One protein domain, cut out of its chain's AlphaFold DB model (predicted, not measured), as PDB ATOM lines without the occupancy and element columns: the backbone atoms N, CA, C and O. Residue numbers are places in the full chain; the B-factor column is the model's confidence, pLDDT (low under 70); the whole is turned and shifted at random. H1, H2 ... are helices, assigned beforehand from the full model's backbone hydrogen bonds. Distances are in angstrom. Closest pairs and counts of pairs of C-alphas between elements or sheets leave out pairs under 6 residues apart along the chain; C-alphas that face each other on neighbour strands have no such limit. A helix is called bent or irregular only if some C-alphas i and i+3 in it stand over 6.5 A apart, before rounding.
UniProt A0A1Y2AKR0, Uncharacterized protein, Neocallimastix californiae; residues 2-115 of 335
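Overview. This is residues 2 to 115 of the 335 residues of an uncharacterized protein of Neocallimastix californiae (UniProt A0A1Y2AKR0). A compact head of crossed helices, H2 to H5 with residues 10 to 20 of H1, has two arms: residues 91 to 115 of H6 stick out and make the length, and residues 2 to 9 of H1 stick out too. The 114 printed residues, all helix by class, have six named helices, H1 to H6, and no named strand. The whole is only just loose, close to extended, with a radius of gyration of the C-alphas of 19.7 A, spanning 68 by 42 by 25 A.

Along the chain. Find C-alpha 2 at (-25.834, 32.585, -4.464); H1 runs 27.6 A to residue 20. H2 is residues 31 to 40, H3 44 to 58, H4 67 to 79, and H5 81 to 87, irregular with C-alphas 82 and 85 7.4 A apart. H6, residues 89 to 115, runs 39.3 A to (-41.465, 70.579, 33.285).

Arrangement. Hub H3 touches H4 with residues 50 to 54 alone, closest C-alphas Leu 50 and Trp 74, 6.4 A. H5 meets H6 only through their link. O i to N i+4 pairs are within hydrogen-bond range throughout H1, H2, H3, H4 and H6; H5 has 1 of 3, and 2 of 4 for i+3.

Size, cuts and confidence. The printed part has no cut and no long link, and no printed residue has a pLDDT under 70.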
ATOM      1  N   GLU A   2     -25.555  32.781  -5.902       85.75
ATOM      2  CA  GLU A   2     -25.834  32.585  -4.464       85.75
ATOM      3  C   GLU A   2     -25.087  31.409  -3.818       85.75
ATOM      4  O   GLU A   2     -24.608  31.536  -2.694       85.75
ATOM      5  N   TYR A   3     -24.895  30.305  -4.545       86.56
ATOM      6  CA  TYR A   3     -24.175  29.126  -4.049       86.56
ATOM      7  C   TYR A   3     -22.756  29.451  -3.544       86.56
ATOM      8  O   TYR A   3     -22.372  29.044  -2.448       86.56
ATOM      9  N   PHE A   4     -22.006  30.264  -4.297       89.00
ATOM     10  CA  PHE A   4     -20.655  30.685  -3.913       89.00
ATOM     11  C   PHE A   4     -20.642  31.492  -2.609       89.00
ATOM     12  O   PHE A   4     -19.733  31.320  -1.800       89.00
ATOM     13  N   LYS A   5     -21.665  32.325  -2.366       90.31
ATOM     14  CA  LYS A   5     -21.776  33.108  -1.125       90.31
ATOM     15  C   LYS A   5     -21.959  32.198   0.090       90.31
ATOM     16  O   LYS A   5     -21.286  32.383   1.102       90.31
ATOM     17  N   VAL A   6     -22.826  31.189  -0.020       89.62
ATOM     18  CA  VAL A   6     -23.080  30.221   1.061       89.62
ATOM     19  C   VAL A   6     -21.837  29.380   1.349       89.62
ATOM     20  O   VAL A   6     -21.497  29.167   2.512       89.62
ATOM     21  N   GLN A   7     -21.140  28.927   0.305       90.56
ATOM     22  CA  GLN A   7     -19.934  28.119   0.461       90.56
ATOM     23  C   GLN A   7     -18.788  28.927   1.091       90.56
ATOM     24  O   GLN A   7     -18.155  28.452   2.030       90.56
ATOM     25  N   ALA A   8     -18.566  30.171   0.653       93.69
ATOM     26  CA  ALA A   8     -17.562  31.055   1.247       93.69
ATOM     27  C   ALA A   8     -17.836  31.322   2.737       93.69
ATOM     28  O   ALA A   8     -16.921  31.281   3.558       93.69
ATOM     29  N   TYR A   9     -19.105  31.517   3.106       95.19
ATOM     30  CA  TYR A   9     -19.500  31.739   4.496       95.19
ATOM     31  C   TYR A   9     -19.155  30.554   5.417       95.19
ATOM     32  O   TYR A   9     -18.708  30.754   6.546       95.19
ATOM     33  N   ARG A  10     -19.302  29.314   4.932       93.19
ATOM     34  CA  ARG A  10     -18.949  28.094   5.683       93.19
ATOM     35  C   ARG A  10     -17.459  28.028   6.028       93.19
ATOM     36  O   ARG A  10     -17.097  27.734   7.170       93.19
ATOM     37  N   TYR A  11     -16.600  28.348   5.063       96.44
ATOM     38  CA  TYR A  11     -15.154  28.390   5.283       96.44
ATOM     39  C   TYR A  11     -14.735  29.567   6.164       96.44
ATOM     40  O   TYR A  11     -13.860  29.400   7.006       96.44
ATOM     41  N   LEU A  12     -15.411  30.715   6.056       97.12
ATOM     42  CA  LEU A  12     -15.156  31.870   6.919       97.12
ATOM     43  C   LEU A  12     -15.483  31.578   8.393       97.12
ATOM     44  O   LEU A  12     -14.716  31.956   9.276       97.12
ATOM     45  N   ILE A  13     -16.575  30.852   8.671       97.19
ATOM     46  CA  ILE A  13     -16.859  30.359  10.030       97.19
ATOM     47  C   ILE A  13     -15.743  29.427  10.504       97.19
ATOM     48  O   ILE A  13     -15.293  29.549  11.639       97.19
ATOM     49  N   SER A  14     -15.312  28.498   9.650       97.56
ATOM     50  CA  SER A  14     -14.287  27.521  10.016       97.56
ATOM     51  C   SER A  14     -12.960  28.202  10.351       97.56
ATOM     52  O   SER A  14     -12.415  27.934  11.414       97.56
ATOM     53  N   ALA A  15     -12.508  29.146   9.522       97.44
ATOM     54  CA  ALA A  15     -11.310  29.946   9.782       97.44
ATOM     55  C   ALA A  15     -11.399  30.676  11.129       97.44
ATOM     56  O   ALA A  15     -10.524  30.523  11.971       97.44
ATOM     57  N   LYS A  16     -12.521  31.356  11.396       97.94
ATOM     58  CA  LYS A  16     -12.742  32.048  12.671       97.94
ATOM     59  C   LYS A  16     -12.667  31.111  13.882       97.94
ATOM     60  O   LYS A  16     -12.162  31.507  14.928       97.94
ATOM     61  N   VAL A  17     -13.206  29.895  13.777       98.31
ATOM     62  CA  VAL A  17     -13.126  28.898  14.858       98.31
ATOM     63  C   VAL A  17     -11.680  28.476  15.096       98.31
ATOM     64  O   VAL A  17     -11.271  28.389  16.249       98.31
ATOM     65  N   LEU A  18     -10.909  28.255  14.030       97.94
ATOM     66  CA  LEU A  18      -9.494  27.899  14.136       97.94
ATOM     67  C   LEU A  18      -8.676  29.030  14.773       97.94
ATOM     68  O   LEU A  18      -7.920  28.758  15.701       97.94
ATOM     69  N   ASP A  19      -8.912  30.287  14.387       98.31
ATOM     70  CA  ASP A  19      -8.277  31.458  15.012       98.31
ATOM     71  C   ASP A  19      -8.605  31.541  16.514       98.31
ATOM     72  O   ASP A  19      -7.748  31.796  17.357       98.31
ATOM     73  N   GLN A  20      -9.860  31.277  16.895       98.25
ATOM     74  CA  GLN A  20     -10.264  31.255  18.305       98.25
ATOM     75  C   GLN A  20      -9.631  30.103  19.099       98.25
ATOM     76  O   GLN A  20      -9.513  30.200  20.323       98.25
ATOM     77  N   LEU A  21      -9.239  29.022  18.426       98.25
ATOM     78  CA  LEU A  21      -8.582  27.853  19.005       98.25
ATOM     79  C   LEU A  21      -7.055  27.901  18.871       98.25
ATOM     80  O   LEU A  21      -6.388  26.907  19.150       98.25
ATOM     81  N   GLU A  22      -6.487  29.058  18.532       97.94
ATOM     82  CA  GLU A  22      -5.041  29.251  18.526       97.94
ATOM     83  C   GLU A  22      -4.424  28.836  19.878       97.94
ATOM     84  O   GLU A  22      -4.884  29.244  20.961       97.94
ATOM     85  N   GLY A  23      -3.395  27.987  19.793       97.50
ATOM     86  CA  GLY A  23      -2.681  27.388  20.923       97.50
ATOM     87  C   GLY A  23      -3.123  25.970  21.299       97.50
ATOM     88  O   GLY A  23      -2.474  25.351  22.137       97.50
ATOM     89  N   PHE A  24      -4.191  25.435  20.701       97.88
ATOM     90  CA  PHE A  24      -4.522  24.015  20.828       97.88
ATOM     91  C   PHE A  24      -3.724  23.188  19.818       97.88
ATOM     92  O   PHE A  24      -3.680  23.523  18.639       97.88
ATOM     93  N   GLU A  25      -3.124  22.091  20.281       97.44
ATOM     94  CA  GLU A  25      -2.418  21.132  19.419       97.44
ATOM     95  C   GLU A  25      -3.396  20.368  18.514       97.44
ATOM     96  O   GLU A  25      -3.133  20.147  17.335       97.44
ATOM     97  N   ILE A  26      -4.561  20.015  19.064       97.00
ATOM     98  CA  ILE A  26      -5.611  19.287  18.353       97.00
ATOM     99  C   ILE A  26      -6.713  20.268  17.991       97.00
ATOM    100  O   ILE A  26      -7.335  20.877  18.864       97.00
ATOM    101  N   LEU A  27      -6.966  20.401  16.694       97.31
ATOM    102  CA  LEU A  27      -7.976  21.285  16.124       97.31
ATOM    103  C   LEU A  27      -9.134  20.466  15.531       97.31
ATOM    104  O   LEU A  27      -8.947  19.299  15.176       97.31
ATOM    105  N   PRO A  28     -10.342  21.043  15.411       96.44
ATOM    106  CA  PRO A  28     -11.451  20.381  14.733       96.44
ATOM    107  C   PRO A  28     -11.096  20.117  13.263       96.44
ATOM    108  O   PRO A  28     -10.679  21.019  12.538       96.44
ATOM    109  N   ASN A  29     -11.283  18.877  12.813       90.25
ATOM    110  CA  ASN A  29     -10.794  18.383  11.522       90.25
ATOM    111  C   ASN A  29     -11.784  18.540  10.348       90.25
ATOM    112  O   ASN A  29     -11.420  18.248   9.211       90.25
ATOM    113  N   TYR A  30     -13.016  19.021  10.568       93.31
ATOM    114  CA  TYR A  30     -13.986  19.223   9.482       93.31
ATOM    115  C   TYR A  30     -14.930  20.427   9.681       93.31
ATOM    116  O   TYR A  30     -15.333  20.770  10.793       93.31
ATOM    117  N   GLU A  31     -15.346  21.047   8.566       95.19
ATOM    118  CA  GLU A  31     -16.184  22.267   8.514       95.19
ATOM    119  C   GLU A  31     -17.477  22.154   9.332       95.19
ATOM    120  O   GLU A  31     -17.881  23.096  10.026       95.19
ATOM    121  N   ARG A  32     -18.120  20.983   9.289       95.62
ATOM    122  CA  ARG A  32     -19.373  20.743  10.005       95.62
ATOM    123  C   ARG A  32     -19.183  20.875  11.517       95.62
ATOM    124  O   ARG A  32     -20.050  21.467  12.159       95.62
ATOM    125  N   LEU A  33     -18.064  20.399  12.073       96.31
ATOM    126  CA  LEU A  33     -17.750  20.524  13.497       96.31
ATOM    127  C   LEU A  33     -17.536  21.983  13.873       96.31
ATOM    128  O   LEU A  33     -18.162  22.458  14.817       96.31
ATOM    129  N   CYS A  34     -16.754  22.719  13.082       97.69
ATOM    130  CA  CYS A  34     -16.539  24.149  13.301       97.69
ATOM    131  C   CYS A  34     -17.864  24.922  13.336       97.69
ATOM    132  O   CYS A  34     -18.083  25.759  14.210       97.69
ATOM    133  N   ARG A  35     -18.805  24.611  12.440       96.75
ATOM    134  CA  ARG A  35     -20.137  25.238  12.459       96.75
ATOM    135  C   ARG A  35     -20.946  24.912  13.701       96.75
ATOM    136  O   ARG A  35     -21.656  25.788  14.191       96.75
ATOM    137  N   ILE A  36     -20.877  23.674  14.182       97.56
ATOM    138  CA  ILE A  36     -21.571  23.264  15.405       97.56
ATOM    139  C   ILE A  36     -20.949  23.982  16.600       97.56
ATOM    140  O   ILE A  36     -21.677  24.622  17.350       97.56
ATOM    141  N   LEU A  37     -19.622  23.982  16.725       97.88
ATOM    142  CA  LEU A  37     -18.912  24.715  17.771       97.88
ATOM    143  C   LEU A  37     -19.286  26.204  17.758       97.88
ATOM    144  O   LEU A  37     -19.762  26.725  18.764       97.88
ATOM    145  N   HIS A  38     -19.212  26.866  16.598       97.44
ATOM    146  CA  HIS A  38     -19.584  28.278  16.449       97.44
ATOM    147  C   HIS A  38     -21.073  28.546  16.712       97.44
ATOM    148  O   HIS A  38     -21.467  29.674  17.019       97.44
ATOM    149  N   LYS A  39     -21.953  27.546  16.577       96.50
ATOM    150  CA  LYS A  39     -23.369  27.697  16.929       96.50
ATOM    151  C   LYS A  39     -23.534  27.924  18.434       96.50
ATOM    152  O   LYS A  39     -24.335  28.787  18.789       96.50
ATOM    153  N   TYR A  40     -22.779  27.203  19.264       96.38
ATOM    154  CA  TYR A  40     -22.918  27.198  20.724       96.38
ATOM    155  C   TYR A  40     -21.950  28.145  21.442       96.38
ATOM    156  O   TYR A  40     -22.355  28.822  22.380       96.38
ATOM    157  N   ALA A  41     -20.715  28.259  20.960       96.75
ATOM    158  CA  ALA A  41     -19.694  29.140  21.508       96.75
ATOM    159  C   ALA A  41     -19.414  30.304  20.544       96.75
ATOM    160  O   ALA A  41     -19.022  30.095  19.397       96.75
ATOM    161  N   LYS A  42     -19.625  31.545  20.999       94.38
ATOM    162  CA  LYS A  42     -19.438  32.758  20.178       94.38
ATOM    163  C   LYS A  42     -18.124  33.466  20.463       94.38
ATOM    164  O   LYS A  42     -17.497  34.005  19.547       94.38
ATOM    165  N   THR A  43     -17.721  33.488  21.730       95.94
ATOM    166  CA  THR A  43     -16.494  34.154  22.172       95.94
ATOM    167  C   THR A  43     -15.320  33.186  22.170       95.94
ATOM    168  O   THR A  43     -15.494  31.979  22.325       95.94
ATOM    169  N   THR A  44     -14.103  33.720  22.061       97.38
ATOM    170  CA  THR A  44     -12.869  32.931  22.163       97.38
ATOM    171  C   THR A  44     -12.822  32.136  23.470       97.38
ATOM    172  O   THR A  44     -12.476  30.961  23.465       97.38
ATOM    173  N   GLN A  45     -13.244  32.734  24.589       97.12
ATOM    174  CA  GLN A  45     -13.265  32.057  25.888       97.12
ATOM    175  C   GLN A  45     -14.237  30.869  25.909       97.12
ATOM    176  O   GLN A  45     -13.866  29.793  26.371       97.12
ATOM    177  N   GLN A  46     -15.451  31.034  25.371       97.44
ATOM    178  CA  GLN A  46     -16.415  29.937  25.245       97.44
ATOM    179  C   GLN A  46     -15.903  28.832  24.320       97.44
ATOM    180  O   GLN A  46     -16.059  27.656  24.633       97.44
ATOM    181  N   MET A  47     -15.283  29.214  23.200       98.25
ATOM    182  CA  MET A  47     -14.765  28.281  22.203       98.25
ATOM    183  C   MET A  47     -13.657  27.413  22.801       98.25
ATOM    184  O   MET A  47     -13.727  26.188  22.732       98.25
ATOM    185  N   LYS A  48     -12.683  28.043  23.470       98.19
ATOM    186  CA  LYS A  48     -11.590  27.348  24.159       98.19
ATOM    187  C   LYS A  48     -12.099  26.466  25.299       98.19
ATOM    188  O   LYS A  48     -11.609  25.353  25.453       98.19
ATOM    189  N   LEU A  49     -13.080  26.932  26.078       98.00
ATOM    190  CA  LEU A  49     -13.683  26.147  27.159       98.00
ATOM    191  C   LEU A  49     -14.374  24.887  26.623       98.00
ATOM    192  O   LEU A  49     -14.075  23.787  27.078       98.00
ATOM    193  N   LEU A  50     -15.264  25.051  25.639       98.25
ATOM    194  CA  LEU A  50     -16.003  23.947  25.030       98.25
ATOM    195  C   LEU A  50     -15.052  22.941  24.379       98.25
ATOM    196  O   LEU A  50     -15.158  21.743  24.626       98.25
ATOM    197  N   TRP A  51     -14.099  23.424  23.582       98.25
ATOM    198  CA  TRP A  51     -13.159  22.553  22.888       98.25
ATOM    199  C   TRP A  51     -12.251  21.790  23.853       98.25
ATOM    200  O   TRP A  51     -12.092  20.579  23.717       98.25
ATOM    201  N   LYS A  52     -11.736  22.459  24.892       97.88
ATOM    202  CA  LYS A  52     -10.960  21.805  25.951       97.88
ATOM    203  C   LYS A  52     -11.763  20.716  26.664       97.88
ATOM    204  O   LYS A  52     -11.229  19.640  26.904       97.88
ATOM    205  N   ALA A  53     -13.027  20.980  26.996       97.88
ATOM    206  CA  ALA A  53     -13.885  19.992  27.645       97.88
ATOM    207  C   ALA A  53     -14.107  18.765  26.754       97.88
ATOM    208  O   ALA A  53     -13.953  17.641  27.218       97.88
ATOM    209  N   ILE A  54     -14.385  18.978  25.465       97.75
ATOM    210  CA  ILE A  54     -14.541  17.893  24.494       97.75
ATOM    211  C   ILE A  54     -13.269  17.039  24.423       97.75
ATOM    212  O   ILE A  54     -13.360  15.830  24.601       97.75
ATOM    213  N   LEU A  55     -12.093  17.653  24.241       97.06
ATOM    214  CA  LEU A  55     -10.822  16.921  24.156       97.06
ATOM    215  C   LEU A  55     -10.510  16.126  25.429       97.06
ATOM    216  O   LEU A  55     -10.045  14.989  25.347       97.06
ATOM    217  N   ASN A  56     -10.802  16.700  26.599       96.62
ATOM    218  CA  ASN A  56     -10.613  16.025  27.881       96.62
ATOM    219  C   ASN A  56     -11.484  14.769  28.008       96.62
ATOM    220  O   ASN A  56     -11.033  13.779  28.578       96.62
ATOM    221  N   ILE A  57     -12.720  14.803  27.501       96.44
ATOM    222  CA  ILE A  57     -13.646  13.669  27.606       96.44
ATOM    223  C   ILE A  57     -13.370  12.633  26.503       96.44
ATOM    224  O   ILE A  57     -13.435  11.436  26.776       96.44
ATOM    225  N   THR A  58     -13.021  13.050  25.279       95.81
ATOM    226  CA  THR A  58     -12.728  12.122  24.168       95.81
ATOM    227  C   THR A  58     -11.309  11.564  24.177       95.81
ATOM    228  O   THR A  58     -10.963  10.759  23.312       95.81
ATOM    229  N   GLY A  59     -10.470  11.979  25.130       94.62
ATOM    230  CA  GLY A  59      -9.084  11.527  25.218       94.62
ATOM    231  C   GLY A  59      -8.279  11.924  23.984       94.62
ATOM    232  O   GLY A  59      -7.562  11.092  23.435       94.62
ATOM    233  N   ASN A  60      -8.417  13.176  23.535       92.81
ATOM    234  CA  ASN A  60      -7.685  13.733  22.392       92.81
ATOM    235  C   ASN A  60      -8.003  13.096  21.021       92.81
ATOM    236  O   ASN A  60      -7.294  13.360  20.054       92.81
ATOM    237  N   SER A  61      -9.074  12.305  20.899       92.75
ATOM    238  CA  SER A  61      -9.527  11.761  19.613       92.75
ATOM    239  C   SER A  61     -10.668  12.611  19.036       92.75
ATOM    240  O   SER A  61     -11.781  12.574  19.568       92.75
ATOM    241  N   PRO A  62     -10.435  13.421  17.983       89.69
ATOM    242  CA  PRO A  62     -11.486  14.250  17.401       89.69
ATOM    243  C   PRO A  62     -12.454  13.471  16.496       89.69
ATOM    244  O   PRO A  62     -13.552  13.950  16.218       89.69
ATOM    245  N   ASP A  63     -12.079  12.267  16.062       90.25
ATOM    246  CA  ASP A  63     -12.821  11.491  15.061       90.25
ATOM    247  C   ASP A  63     -14.158  10.949  15.583       90.25
ATOM    248  O   ASP A  63     -15.096  10.744  14.815       90.25
ATOM    249  N   CYS A  64     -14.282  10.765  16.901       89.50
ATOM    250  CA  CYS A  64     -15.517  10.313  17.540       89.50
ATOM    251  C   CYS A  64     -16.483  11.461  17.889       89.50
ATOM    252  O   CYS A  64     -17.593  11.215  18.367       89.50
ATOM    253  N   ILE A  65     -16.097  12.718  17.647       95.50
ATOM    254  CA  ILE A  65     -16.927  13.871  17.989       95.50
ATOM    255  C   ILE A  65     -18.042  14.004  16.955       95.50
ATOM    256  O   ILE A  65     -17.793  14.259  15.779       95.50
ATOM    257  N   ASN A  66     -19.293  13.901  17.404       95.38
ATOM    258  CA  ASN A  66     -20.474  14.168  16.588       95.38
ATOM    259  C   ASN A  66     -21.224  15.419  17.076       95.38
ATOM    260  O   ASN A  66     -20.926  15.995  18.122       95.38
ATOM    261  N   SER A  67     -22.222  15.860  16.308       95.94
ATOM    262  CA  SER A  67     -22.959  17.082  16.637       95.94
ATOM    263  C   SER A  67     -23.708  17.002  17.959       95.94
ATOM    264  O   SER A  67     -23.695  17.978  18.695       95.94
ATOM    265  N   SER A  68     -24.360  15.874  18.251       96.88
ATOM    266  CA  SER A  68     -25.090  15.662  19.510       96.88
ATOM    267  C   SER A  68     -24.158  15.765  20.709       96.88
ATOM    268  O   SER A  68     -24.457  16.484  21.652       96.88
ATOM    269  N   TYR A  69     -22.979  15.162  20.605       97.06
ATOM    270  CA  TYR A  69     -21.980  15.154  21.660       97.06
ATOM    271  C   TYR A  69     -21.527  16.567  22.041       97.06
ATOM    272  O   TYR A  69     -21.512  16.921  23.216       97.06
ATOM    273  N   VAL A  70     -21.261  17.426  21.050       97.94
ATOM    274  CA  VAL A  70     -20.930  18.841  21.300       97.94
ATOM    275  C   VAL A  70     -22.061  19.563  22.040       97.94
ATOM    276  O   VAL A  70     -21.797  20.381  22.920       97.94
ATOM    277  N   VAL A  71     -23.321  19.276  21.693       97.81
ATOM    278  CA  VAL A  71     -24.490  19.880  22.353       97.81
ATOM    279  C   VAL A  71     -24.589  19.447  23.808       97.81
ATOM    280  O   VAL A  71     -24.876  20.284  24.664       97.81
ATOM    281  N   ASP A  72     -24.371  18.166  24.081       97.94
ATOM    282  CA  ASP A  72     -24.508  17.607  25.422       97.94
ATOM    283  C   ASP A  72     -23.401  18.126  26.346       97.94
ATOM    284  O   ASP A  72     -23.712  18.662  27.410       97.94
ATOM    285  N   VAL A  73     -22.146  18.133  25.880       98.00
ATOM    286  CA  VAL A  73     -21.018  18.732  26.619       98.00
ATOM    287  C   VAL A  73     -21.249  20.226  26.870       98.00
ATOM    288  O   VAL A  73     -20.995  20.724  27.965       98.00
ATOM    289  N   TRP A  74     -21.774  20.966  25.888       97.88
ATOM    290  CA  TRP A  74     -22.076  22.387  26.080       97.88
ATOM    291  C   TRP A  74     -23.165  22.623  27.136       97.88
ATOM    292  O   TRP A  74     -23.036  23.527  27.960       97.88
ATOM    293  N   LYS A  75     -24.233  21.816  27.140       97.06
ATOM    294  CA  LYS A  75     -25.283  21.906  28.165       97.06
ATOM    295  C   LYS A  75     -24.728  21.615  29.554       97.06
ATOM    296  O   LYS A  75     -25.036  22.364  30.475       97.06
ATOM    297  N   GLU A  76     -23.913  20.572  29.685       97.50
ATOM    298  CA  GLU A  76     -23.271  20.202  30.947       97.50
ATOM    299  C   GLU A  76     -22.394  21.344  31.480       97.50
ATOM    300  O   GLU A  76     -22.545  21.755  32.631       97.50
ATOM    301  N   LEU A  77     -21.561  21.944  30.620       97.31
ATOM    302  CA  LEU A  77     -20.750  23.110  30.982       97.31
ATOM    303  C   LEU A  77     -21.602  24.280  31.477       97.31
ATOM    304  O   LEU A  77     -21.250  24.918  32.463       97.31
ATOM    305  N   CYS A  78     -22.724  24.567  30.819       95.88
ATOM    306  CA  CYS A  78     -23.572  25.691  31.210       95.88
ATOM    307  C   CYS A  78     -24.426  25.428  32.456       95.88
ATOM    308  O   CYS A  78     -24.897  26.387  33.063       95.88
ATOM    309  N   MET A  79     -24.617  24.167  32.848       96.06
ATOM    310  CA  MET A  79     -25.238  23.801  34.126       96.06
ATOM    311  C   MET A  79     -24.263  23.892  35.301       96.06
ATOM    312  O   MET A  79     -24.700  23.979  36.444       96.06
ATOM    313  N   ASN A  80     -22.957  23.876  35.039       97.00
ATOM    314  CA  ASN A  80     -21.951  24.012  36.079       97.00
ATOM    315  C   ASN A  80     -21.809  25.487  36.503       97.00
ATOM    316  O   ASN A  80     -21.479  26.357  35.690       97.00
ATOM    317  N   ASP A  81     -22.013  25.760  37.793       95.62
ATOM    318  CA  ASP A  81     -21.913  27.100  38.381       95.62
ATOM    319  C   ASP A  81     -20.543  27.756  38.148       95.62
ATOM    320  O   ASP A  81     -20.468  28.971  37.935       95.62
ATOM    321  N   GLU A  82     -19.469  26.959  38.093       96.50
ATOM    322  CA  GLU A  82     -18.112  27.430  37.803       96.50
ATOM    323  C   GLU A  82     -18.043  28.134  36.440       96.50
ATOM    324  O   GLU A  82     -17.417  29.186  36.309       96.50
ATOM    325  N   TYR A  83     -18.747  27.614  35.430       96.31
ATOM    326  CA  TYR A  83     -18.690  28.109  34.050       96.31
ATOM    327  C   TYR A  83     -19.940  28.883  33.613       96.31
ATOM    328  O   TYR A  83     -19.933  29.522  32.556       96.31
ATOM    329  N   SER A  84     -20.994  28.904  34.432       93.62
ATOM    330  CA  SER A  84     -22.269  29.583  34.156       93.62
ATOM    331  C   SER A  84     -22.082  31.044  33.718       93.62
ATOM    332  O   SER A  84     -22.709  31.529  32.768       93.62
ATOM    333  N   HIS A  85     -21.131  31.749  34.338       93.69
ATOM    334  CA  HIS A  85     -20.821  33.138  34.007       93.69
ATOM    335  C   HIS A  85     -20.229  33.339  32.598       93.69
ATOM    336  O   HIS A  85     -20.393  34.429  32.045       93.69
ATOM    337  N   ILE A  86     -19.587  32.313  32.026       95.25
ATOM    338  CA  ILE A  86     -19.013  32.292  30.672       95.25
ATOM    339  C   ILE A  86     -20.094  31.915  29.649       95.25
ATOM    340  O   ILE A  86     -20.185  32.524  28.582       95.25
ATOM    341  N   CYS A  87     -20.954  30.946  29.972       93.88
ATOM    342  CA  CYS A  87     -22.052  30.519  29.102       93.88
ATOM    343  C   CYS A  87     -23.114  31.607  28.890       93.88
ATOM    344  O   CYS A  87     -23.568  31.827  27.769       93.88
ATOM    345  N   HIS A  88     -23.501  32.317  29.952       91.44
ATOM    346  CA  HIS A  88     -24.633  33.251  29.936       91.44
ATOM    347  C   HIS A  88     -24.230  34.727  29.796       91.44
ATOM    348  O   HIS A  88     -24.941  35.621  30.264       91.44
ATOM    349  N   PHE A  89     -23.098  35.013  29.148       88.06
ATOM    350  CA  PHE A  89     -22.627  36.393  28.980       88.06
ATOM    351  C   PHE A  89     -23.589  37.244  28.128       88.06
ATOM    352  O   PHE A  89     -23.816  38.406  28.458       88.06
ATOM    353  N   GLU A  90     -24.202  36.669  27.084       85.81
ATOM    354  CA  GLU A  90     -25.151  37.385  26.213       85.81
ATOM    355  C   GLU A  90     -26.362  37.881  27.000       85.81
ATOM    356  O   GLU A  90     -26.763  39.033  26.851       85.81
ATOM    357  N   ARG A  91     -26.891  37.047  27.908       87.75
ATOM    358  CA  ARG A  91     -28.005  37.425  28.786       87.75
ATOM    359  C   ARG A  91     -27.625  38.622  29.652       87.75
ATOM    360  O   ARG A  91     -28.328  39.619  29.638       87.75
ATOM    361  N   LYS A  92     -26.448  38.594  30.284       88.75
ATOM    362  CA  LYS A  92     -25.954  39.724  31.093       88.75
ATOM    363  C   LYS A  92     -25.808  41.019  30.283       88.75
ATOM    364  O   LYS A  92     -26.010  42.101  30.830       88.75
ATOM    365  N   ILE A  93     -25.419  40.933  29.009       90.81
ATOM    366  CA  ILE A  93     -25.339  42.103  28.121       90.81
ATOM    367  C   ILE A  93     -26.746  42.619  27.801       90.81
ATOM    368  O   ILE A  93     -26.993  43.816  27.946       90.81
ATOM    369  N   MET A  94     -27.668  41.731  27.427       91.94
ATOM    370  CA  MET A  94     -29.059  42.086  27.131       91.94
ATOM    371  C   MET A  94     -29.756  42.709  28.342       91.94
ATOM    372  O   MET A  94     -30.338  43.782  28.209       91.94
ATOM    373  N   ASP A  95     -29.584  42.133  29.532       95.44
ATOM    374  CA  ASP A  95     -30.148  42.651  30.783       95.44
ATOM    375  C   ASP A  95     -29.643  44.075  31.078       95.44
ATOM    376  O   ASP A  95     -30.399  44.948  31.514       95.44
ATOM    377  N   LYS A  96     -28.358  44.354  30.809       96.19
ATOM    378  CA  LYS A  96     -27.772  45.697  30.966       96.19
ATOM    379  C   LYS A  96     -28.334  46.693  29.959       96.19
ATOM    380  O   LYS A  96     -28.609  47.836  30.336       96.19
ATOM    381  N   ILE A  97     -28.494  46.287  28.701       96.50
ATOM    382  CA  ILE A  97     -29.085  47.125  27.651       96.50
ATOM    383  C   ILE A  97     -30.533  47.452  28.016       96.50
ATOM    384  O   ILE A  97     -30.908  48.626  28.047       96.50
ATOM    385  N   GLU A  98     -31.322  46.443  28.378       96.94
ATOM    386  CA  GLU A  98     -32.721  46.598  28.771       96.94
ATOM    387  C   GLU A  98     -32.868  47.496  30.005       96.94
ATOM    388  O   GLU A  98     -33.651  48.450  30.001       96.94
ATOM    389  N   THR A  99     -32.046  47.272  31.032       98.00
ATOM    390  CA  THR A  99     -32.028  48.107  32.241       98.00
ATOM    391  C   THR A  99     -31.691  49.561  31.906       98.00
ATOM    392  O   THR A  99     -32.335  50.484  32.410       98.00
ATOM    393  N   SER A 100     -30.714  49.788  31.023       98.00
ATOM    394  CA  SER A 100     -30.295  51.132  30.607       98.00
ATOM    395  C   SER A 100     -31.394  51.857  29.827       98.00
ATOM    396  O   SER A 100     -31.687  53.020  30.116       98.00
ATOM    397  N   LEU A 101     -32.057  51.166  28.896       97.94
ATOM    398  CA  LEU A 101     -33.190  51.701  28.137       97.94
ATOM    399  C   LEU A 101     -34.384  52.018  29.044       97.94
ATOM    400  O   LEU A 101     -34.981  53.092  28.933       97.94
ATOM    401  N   ASN A 102     -34.703  51.132  29.988       98.38
ATOM    402  CA  ASN A 102     -35.791  51.335  30.940       98.38
ATOM    403  C   ASN A 102     -35.512  52.534  31.867       98.38
ATOM    404  O   ASN A 102     -36.367  53.402  32.055       98.38
ATOM    405  N   ASN A 103     -34.288  52.644  32.387       98.31
ATOM    406  CA  ASN A 103     -33.872  53.783  33.207       98.31
ATOM    407  C   ASN A 103     -33.917  55.102  32.424       98.31
ATOM    408  O   ASN A 103     -34.389  56.114  32.949       98.31
ATOM    409  N   TYR A 104     -33.476  55.097  31.163       98.38
ATOM    410  CA  TYR A 104     -33.564  56.263  30.285       98.38
ATOM    411  C   TYR A 104     -35.018  56.686  30.043       98.38
ATOM    412  O   TYR A 104     -35.354  57.859  30.221       98.38
ATOM    413  N   SER A 105     -35.895  55.730  29.723       98.12
ATOM    414  CA  SER A 105     -37.329  55.968  29.533       98.12
ATOM    415  C   SER A 105     -37.976  56.571  30.785       98.12
ATOM    416  O   SER A 105     -38.631  57.615  30.712       98.12
ATOM    417  N   ARG A 106     -37.698  56.007  31.972       97.75
ATOM    418  CA  ARG A 106     -38.166  56.556  33.257       97.75
ATOM    419  C   ARG A 106     -37.662  57.975  33.503       97.75
ATOM    420  O   ARG A 106     -38.440  58.837  33.908       97.75
ATOM    421  N   LYS A 107     -36.384  58.245  33.222       97.62
ATOM    422  CA  LYS A 107     -35.788  59.580  33.377       97.62
ATOM    423  C   LYS A 107     -36.433  60.601  32.439       97.62
ATOM    424  O   LYS A 107     -36.701  61.721  32.867       97.62
ATOM    425  N   MET A 108     -36.708  60.228  31.190       96.56
ATOM    426  CA  MET A 108     -37.398  61.104  30.240       96.56
ATOM    427  C   MET A 108     -38.843  61.379  30.654       96.56
ATOM    428  O   MET A 108     -39.262  62.536  30.651       96.56
ATOM    429  N   LYS A 109     -39.575  60.356  31.108       96.38
ATOM    430  CA  LYS A 109     -40.936  60.521  31.633       96.38
ATOM    431  C   LYS A 109     -40.973  61.451  32.852       96.38
ATOM    432  O   LYS A 109     -41.812  62.345  32.914       96.38
ATOM    433  N   LEU A 110     -40.029  61.299  33.785       96.19
ATOM    434  CA  LEU A 110     -39.925  62.161  34.968       96.19
ATOM    435  C   LEU A 110     -39.636  63.623  34.594       96.19
ATOM    436  O   LEU A 110     -40.234  64.534  35.165       96.19
ATOM    437  N   LYS A 111     -38.758  63.856  33.607       95.38
ATOM    438  CA  LYS A 111     -38.490  65.206  33.090       95.38
ATOM    439  C   LYS A 111     -39.753  65.843  32.511       95.38
ATOM    440  O   LYS A 111     -40.061  66.968  32.876       95.38
ATOM    441  N   GLN A 112     -40.511  65.121  31.686       93.88
ATOM    442  CA  GLN A 112     -41.751  65.639  31.094       93.88
ATOM    443  C   GLN A 112     -42.800  66.009  32.152       93.88
ATOM    444  O   GLN A 112     -43.432  67.056  32.049       93.88
ATOM    445  N   MET A 113     -42.951  65.193  33.200       94.44
ATOM    446  CA  MET A 113     -43.893  65.481  34.289       94.44
ATOM    447  C   MET A 113     -43.479  66.695  35.135       94.44
ATOM    448  O   MET A 113     -44.341  67.448  35.586       94.44
ATOM    449  N   ASN A 114     -42.177  66.904  35.347       90.44
ATOM    450  CA  ASN A 114     -41.678  68.012  36.165       90.44
ATOM    451  C   ASN A 114     -41.642  69.351  35.416       90.44
ATOM    452  O   ASN A 114     -41.834  70.391  36.045       90.44
ATOM    453  N   SER A 115     -41.476  69.349  34.090       83.06
ATOM    454  CA  SER A 115     -41.465  70.579  33.285       83.06
ATOM    455  C   SER A 115     -42.770  71.385  33.366       83.06
ATOM    456  O   SER A 115     -42.737  72.603  33.228       83.06
TER     457      SER A 115